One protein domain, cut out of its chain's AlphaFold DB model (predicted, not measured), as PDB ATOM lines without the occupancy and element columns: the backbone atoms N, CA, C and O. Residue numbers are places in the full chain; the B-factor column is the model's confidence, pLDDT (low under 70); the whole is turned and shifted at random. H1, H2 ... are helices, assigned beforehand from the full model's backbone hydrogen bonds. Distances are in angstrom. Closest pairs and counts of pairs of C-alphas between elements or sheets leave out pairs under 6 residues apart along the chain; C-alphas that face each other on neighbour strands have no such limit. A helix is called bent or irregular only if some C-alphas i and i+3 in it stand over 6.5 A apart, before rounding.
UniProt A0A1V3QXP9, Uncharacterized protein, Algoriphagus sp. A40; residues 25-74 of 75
ATOM      1  N   ASP A  25      19.039  -6.028  26.225       91.25
ATOM      2  CA  ASP A  25      20.228  -5.512  26.874       91.25
ATOM      3  C   ASP A  25      21.117  -6.660  27.357       91.25
ATOM      4  O   ASP A  25      20.662  -7.748  27.718       91.25
ATOM      5  N   PHE A  26      22.426  -6.413  27.359       90.19
ATOM      6  CA  PHE A  26      23.394  -7.417  27.797       90.19
ATOM      7  C   PHE A  26      23.161  -7.838  29.257       90.19
ATOM      8  O   PHE A  26      23.322  -9.012  29.574       90.19
ATOM      9  N   GLY A  27      22.734  -6.907  30.120       91.88
ATOM     10  CA  GLY A  27      22.380  -7.200  31.513       91.88
ATOM     11  C   GLY A  27      21.254  -8.228  31.619       91.88
ATOM     12  O   GLY A  27      21.434  -9.259  32.259       91.88
ATOM     13  N   ASP A  28      20.159  -8.025  30.885       90.50
ATOM     14  CA  ASP A  28      19.025  -8.955  30.869       90.50
ATOM     15  C   ASP A  28      19.426 -10.358  30.385       90.50
ATOM     16  O   ASP A  28      18.896 -11.372  30.849       90.50
ATOM     17  N   LEU A  29      20.363 -10.436  29.430       90.88
ATOM     18  CA  LEU A  29      20.885 -11.713  28.943       90.88
ATOM     19  C   LEU A  29      21.695 -12.418  30.033       90.88
ATOM     20  O   LEU A  29      21.506 -13.615  30.266       90.88
ATOM     21  N   VAL A  30      22.574 -11.677  30.713       92.75
ATOM     22  CA  VAL A  30      23.374 -12.188  31.834       92.75
ATOM     23  C   VAL A  30      22.471 -12.669  32.968       92.75
ATOM     24  O   VAL A  30      22.708 -13.753  33.506       92.75
ATOM     25  N   ASP A  31      21.406 -11.937  33.285       93.44
ATOM     26  CA  ASP A  31      20.461 -12.309  34.337       93.44
ATOM     27  C   ASP A  31      19.738 -13.616  34.010       93.44
ATOM     28  O   ASP A  31      19.689 -14.524  34.844       93.44
ATOM     29  N   LYS A  32      19.249 -13.776  32.772       91.12
ATOM     30  CA  LYS A  32      18.619 -15.031  32.324       91.12
ATOM     31  C   LYS A  32      19.562 -16.226  32.438       91.12
ATOM     32  O   LYS A  32      19.154 -17.279  32.932       91.12
ATOM     33  N   ILE A  33      20.810 -16.068  31.996       91.56
ATOM     34  CA  ILE A  33      21.828 -17.126  32.062       91.56
ATOM     35  C   ILE A  33      22.139 -17.475  33.522       91.56
ATOM     36  O   ILE A  33      22.141 -18.647  33.901       91.56
ATOM     37  N   THR A  34      22.337 -16.464  34.366       93.44
ATOM     38  CA  THR A  34      22.633 -16.637  35.796       93.44
ATOM     39  C   THR A  34      21.498 -17.363  36.514       93.44
ATOM     40  O   THR A  34      21.734 -18.289  37.292       93.44
ATOM     41  N   GLN A  35      20.251 -17.001  36.211       91.88
ATOM     42  CA  GLN A  35      19.074 -17.628  36.801       91.88
ATOM     43  C   GLN A  35      18.948 -19.107  36.403       91.88
ATOM     44  O   GLN A  35      18.518 -19.935  37.209       91.88
ATOM     45  N   ASP A  36      19.345 -19.465  35.181       90.56
ATOM     46  CA  ASP A  36      19.376 -20.856  34.733       90.56
ATOM     47  C   ASP A  36      20.458 -21.678  35.454       90.56
ATOM     48  O   ASP A  36      20.185 -22.789  35.918       90.56
ATOM     49  N   PHE A  37      21.657 -21.120  35.653       91.56
ATOM     50  CA  PHE A  37      22.691 -21.759  36.474       91.56
ATOM     51  C   PHE A  37      22.243 -21.952  37.924       91.56
ATOM     52  O   PHE A  37      22.433 -23.031  38.486       91.56
ATOM     53  N   ALA A  38      21.586 -20.952  38.516       91.62
ATOM     54  CA  ALA A  38      21.041 -21.058  39.866       91.62
ATOM     55  C   ALA A  38      20.000 -22.188  39.975       91.62
ATOM     56  O   ALA A  38      20.038 -22.979  40.920       91.62
ATOM     57  N   LYS A  39      19.113 -22.335  38.979       92.06
ATOM     58  CA  LYS A  39      18.142 -23.442  38.921       92.06
ATOM     59  C   LYS A  39      18.823 -24.806  38.818       92.06
ATOM     60  O   LYS A  39      18.401 -25.749  39.488       92.06
ATOM     61  N   GLN A  40      19.873 -24.925  38.006       92.50
ATOM     62  CA  GLN A  40      20.647 -26.165  37.891       92.50
ATOM     63  C   GLN A  40      21.352 -26.516  39.205       92.50
ATOM     64  O   GLN A  40      21.256 -27.655  39.667       92.50
ATOM     65  N   ALA A  41      21.999 -25.537  39.843       91.38
ATOM     66  CA  ALA A  41      22.647 -25.715  41.138       91.38
ATOM     67  C   ALA A  41      21.643 -26.155  42.214       91.38
ATOM     68  O   ALA A  41      21.893 -27.124  42.930       91.38
ATOM     69  N   LEU A  42      20.468 -25.519  42.263       90.19
ATOM     70  CA  LEU A  42      19.395 -25.893  43.183       90.19
ATOM     71  C   LEU A  42      18.908 -27.327  42.941       90.19
ATOM     72  O   LEU A  42      18.762 -28.099  43.886       90.19
ATOM     73  N   LYS A  43      18.688 -27.716  41.682       91.88
ATOM     74  CA  LYS A  43      18.259 -29.079  41.335       91.88
ATOM     75  C   LYS A  43      19.303 -30.125  41.738       91.88
ATOM     76  O   LYS A  43      18.948 -31.203  42.222       91.88
ATOM     77  N   ASN A  44      20.584 -29.804  41.574       90.19
ATOM     78  CA  ASN A  44      21.679 -30.660  42.019       90.19
ATOM     79  C   ASN A  44      21.699 -30.778  43.545       90.19
ATOM     80  O   ASN A  44      21.735 -31.896  44.056       90.19
ATOM     81  N   ALA A  45      21.579 -29.661  44.266       86.25
ATOM     82  CA  ALA A  45      21.504 -29.652  45.725       86.25
ATOM     83  C   ALA A  45      20.324 -30.492  46.240       86.25
ATOM     84  O   ALA A  45      20.509 -31.345  47.102       86.25
ATOM     85  N   GLN A  46      19.135 -30.345  45.647       85.38
ATOM     86  CA  GLN A  46      17.967 -31.171  45.976       85.38
ATOM     87  C   GLN A  46      18.206 -32.661  45.703       85.38
ATOM     88  O   GLN A  46      17.774 -33.514  46.474       85.38
ATOM     89  N   THR A  47      18.887 -32.990  44.605       86.81
ATOM     90  CA  THR A  47      19.218 -34.381  44.264       86.81
ATOM     91  C   THR A  47      20.187 -34.980  45.279       86.81
ATOM     92  O   THR A  47      20.001 -36.121  45.695       86.81
ATOM     93  N   ILE A  48      21.199 -34.216  45.693       84.81
ATOM     94  CA  ILE A  48      22.150 -34.630  46.727       84.81
ATOM     95  C   ILE A  48      21.415 -34.812  48.053       84.81
ATOM     96  O   ILE A  48      21.510 -35.891  48.621       84.81
ATOM     97  N   ALA A  49      20.603 -33.838  48.475       81.06
ATOM     98  CA  ALA A  49      19.843 -33.909  49.721       81.06
ATOM     99  C   ALA A  49      18.919 -35.137  49.785       81.06
ATOM    100  O   ALA A  49      18.822 -35.792  50.819       81.06
ATOM    101  N   LYS A  50      18.287 -35.502  48.661       80.50
ATOM    102  CA  LYS A  50      17.498 -36.740  48.562       80.50
ATOM    103  C   LYS A  50      18.350 -38.000  48.685       80.50
ATOM    104  O   LYS A  50      17.929 -38.961  49.316       80.50
ATOM    105  N   LYS A  51      19.535 -38.018  48.070       81.75
ATOM    106  CA  LYS A  51      20.443 -39.175  48.106       81.75
ATOM    107  C   LYS A  51      21.093 -39.378  49.469       81.75
ATOM    108  O   LYS A  51      21.282 -40.516  49.873       81.75
ATOM    109  N   THR A  52      21.453 -38.296  50.152       80.31
ATOM    110  CA  THR A  52      22.110 -38.342  51.463       80.31
ATOM    111  C   THR A  52      21.120 -38.482  52.617       80.31
ATOM    112  O   THR A  52      21.543 -38.557  53.761       80.31
ATOM    113  N   GLY A  53      19.811 -38.518  52.339       72.69
ATOM    114  CA  GLY A  53      18.774 -38.621  53.368       72.69
ATOM    115  C   GLY A  53      18.480 -37.303  54.088       72.69
ATOM    116  O   GLY A  53      17.538 -37.257  54.871       72.69
ATOM    117  N   LEU A  54      19.193 -36.216  53.761       68.38
ATOM    118  CA  LEU A  54      18.936 -34.869  54.287       68.38
ATOM    119  C   LEU A  54      17.513 -34.379  53.978       68.38
ATOM    120  O   LEU A  54      16.980 -33.543  54.694       68.38
ATOM    121  N   SER A  55      16.874 -34.895  52.922       67.56
ATOM    122  CA  SER A  55      15.471 -34.587  52.615       67.56
ATOM    123  C   SER A  55      14.464 -35.162  53.613       67.56
ATOM    124  O   SER A  55      13.295 -34.795  53.542       67.56
ATOM    125  N   ASN A  56      14.891 -36.096  54.466       70.19
ATOM    126  CA  ASN A  56      14.048 -36.766  55.455       70.19
ATOM    127  C   ASN A  56      14.276 -36.232  56.874       70.19
ATOM    128  O   ASN A  56      13.566 -36.664  57.776       70.19
ATOM    129  N   LEU A  57      15.250 -35.334  57.064       72.75
ATOM    130  CA  LEU A  57      15.498 -34.712  58.358       72.75
ATOM    131  C   LEU A  57      14.347 -33.775  58.714       72.75
ATOM    132  O   LEU A  57      13.939 -32.934  57.903       72.75
ATOM    133  N   SER A  58      13.845 -33.902  59.938       76.69
ATOM    134  CA  SER A  58      12.933 -32.909  60.487       76.69
ATOM    135  C   SER A  58      13.692 -31.601  60.765       76.69
ATOM    136  O   SER A  58      14.906 -31.611  60.993       76.69
ATOM    137  N   PRO A  59      13.001 -30.447  60.782       76.25
ATOM    138  CA  PRO A  59      13.610 -29.188  61.207       76.25
ATOM    139  C   PRO A  59      14.280 -29.279  62.590       76.25
ATOM    140  O   PRO A  59      15.304 -28.645  62.819       76.25
ATOM    141  N   GLU A  60      13.739 -30.103  63.490       78.44
ATOM    142  CA  GLU A  60      14.259 -30.286  64.849       78.44
ATOM    143  C   GLU A  60      15.585 -31.061  64.850       78.44
ATOM    144  O   GLU A  60      16.493 -30.722  65.607       78.44
ATOM    145  N   GLU A  61      15.723 -32.070  63.985       75.31
ATOM    146  CA  GLU A  61      16.964 -32.839  63.823       75.31
ATOM    147  C   GLU A  61      18.086 -31.974  63.226       75.31
ATOM    148  O   GLU A  61      19.233 -32.055  63.665       75.31
ATOM    149  N   ILE A  62      17.744 -31.077  62.291       79.00
ATOM    150  CA  ILE A  62      18.682 -30.096  61.721       79.00
ATOM    151  C   ILE A  62      19.154 -29.110  62.798       79.00
ATOM    152  O   ILE A  62      20.351 -28.842  62.918       79.00
ATOM    153  N   ASP A  63      18.234 -28.581  63.608       79.06
ATOM    154  CA  ASP A  63      18.566 -27.641  64.683       79.06
ATOM    155  C   ASP A  63      19.459 -28.273  65.763       79.06
ATOM    156  O   ASP A  63      20.315 -27.592  66.339       79.06
ATOM    157  N   LEU A  64      19.279 -29.568  66.039       81.00
ATOM    158  CA  LEU A  64      20.123 -30.322  66.965       81.00
ATOM    159  C   LEU A  64      21.547 -30.503  66.425       81.00
ATOM    160  O   LEU A  64      22.494 -30.248  67.171       81.00
ATOM    161  N   GLU A  65      21.720 -30.861  65.147       74.75
ATOM    162  CA  GLU A  65      23.054 -30.948  64.529       74.75
ATOM    163  C   GLU A  65      23.772 -29.592  64.513       74.75
ATOM    164  O   GLU A  65      24.949 -29.504  64.870       74.75
ATOM    165  N   ILE A  66      23.067 -28.509  64.162       77.69
ATOM    166  CA  ILE A  66      23.651 -27.159  64.137       77.69
ATOM    167  C   ILE A  66      24.106 -26.736  65.538       77.69
ATOM    168  O   ILE A  66      25.191 -26.166  65.685       77.69
ATOM    169  N   LYS A  67      23.300 -27.006  66.574       78.56
ATOM    170  CA  LYS A  67      23.681 -26.716  67.964       78.56
ATOM    171  C   LYS A  67      24.889 -27.535  68.402       78.56
ATOM    172  O   LYS A  67      25.807 -26.953  68.964       78.56
ATOM    173  N   ALA A  68      24.922 -28.830  68.090       77.75
ATOM    174  CA  ALA A  68      26.037 -29.703  68.449       77.75
ATOM    175  C   ALA A  68      27.373 -29.204  67.869       77.75
ATOM    176  O   ALA A  68      28.338 -29.054  68.613       77.75
ATOM    177  N   ILE A  69      27.410 -28.839  66.581       78.19
ATOM    178  CA  ILE A  69      28.625 -28.293  65.943       78.19
ATOM    179  C   ILE A  69      29.011 -26.931  66.539       78.19
ATOM    180  O   ILE A  69      30.194 -26.633  66.730       78.19
ATOM    181  N   ARG A  70      28.026 -26.070  66.825       74.69
ATOM    182  CA  ARG A  70      28.275 -24.735  67.389       74.69
ATOM    183  C   ARG A  70      28.807 -24.797  68.821       74.69
ATOM    184  O   ARG A  70      29.620 -23.960  69.200       74.69
ATOM    185  N   ASP A  71      28.359 -25.773  69.599       72.81
ATOM    186  CA  ASP A  71      28.813 -25.968  70.972       72.81
ATOM    187  C   ASP A  71      30.187 -26.672  71.007       72.81
ATOM    188  O   ASP A  71      31.032 -26.309  71.825       72.81
ATOM    189  N   GLU A  72      30.481 -27.580  70.062       67.69
ATOM    190  CA  GLU A  72      31.825 -28.164  69.870       67.69
ATOM    191  C   GLU A  72      32.886 -27.124  69.487       67.69
ATOM    192  O   GLU A  72      34.039 -27.238  69.893       67.69
ATOM    193  N   SER A  73      32.513 -26.084  68.741       59.59
ATOM    194  CA  SER A  73      33.428 -24.995  68.359       59.59
ATOM    195  C   SER A  73      33.658 -23.955  69.468       59.59
ATOM    196  O   SER A  73      34.438 -23.018  69.280       59.59
ATOM    197  N   HIS A  74      33.020 -24.134  70.631       57.44
ATOM    198  CA  HIS A  74      33.179 -23.305  71.827       57.44
ATOM    199  C   HIS A  74      33.809 -24.036  73.037       57.44
ATOM    200  O   HIS A  74      33.896 -23.425  74.106       57.44
TER     201      HIS A  74
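Overview. This is residues 25 to 74 of the 75 residues of an uncharacterized protein of Algoriphagus sp. A40 (UniProt A0A1V3QXP9). A long helix, H1, and a shorter one, H2, make an open L without a core: the link between them turns the corner, and the helices do not pack on each other. H1 makes most of the longest axis; residues 25 to 45 and 63 to 74 stand free. The printed part has 50 residues with two named helices, H1 then H2, and no named strand; the class is all helix. The whole is extended, with a radius of gyration of the C-alphas of 17.0 A, and flat, spanning 49 by 27 by 14 A.

Arrangement. H1, residues 26 to 51, and H2, residues 59 to 72, are apart, with no C-alpha of the one within 8 A of the other. In both helices every O i to N i+4 pair is within hydrogen-bond range.

Along the chain. H1 runs 37.8 A from C-alpha 26 at (23.394, -7.417, 27.797) to C-alpha 51 at (20.443, -39.175, 48.106). H2 runs 20.2 A, from Pro 59 to Glu 72, whose C-alpha is at (31.825, -28.164, 69.870). Neither helix is bent.

Size, cuts and confidence. The C-alphas of Asp 25 and His 74, the two farthest apart, are 50.1 A apart. The printed part has no cut. The link from H1 to H2, 7 residues, is short. Mean pLDDT of the printed part is 82.3; residues 54 to 55 and 72 to 74 are under 70.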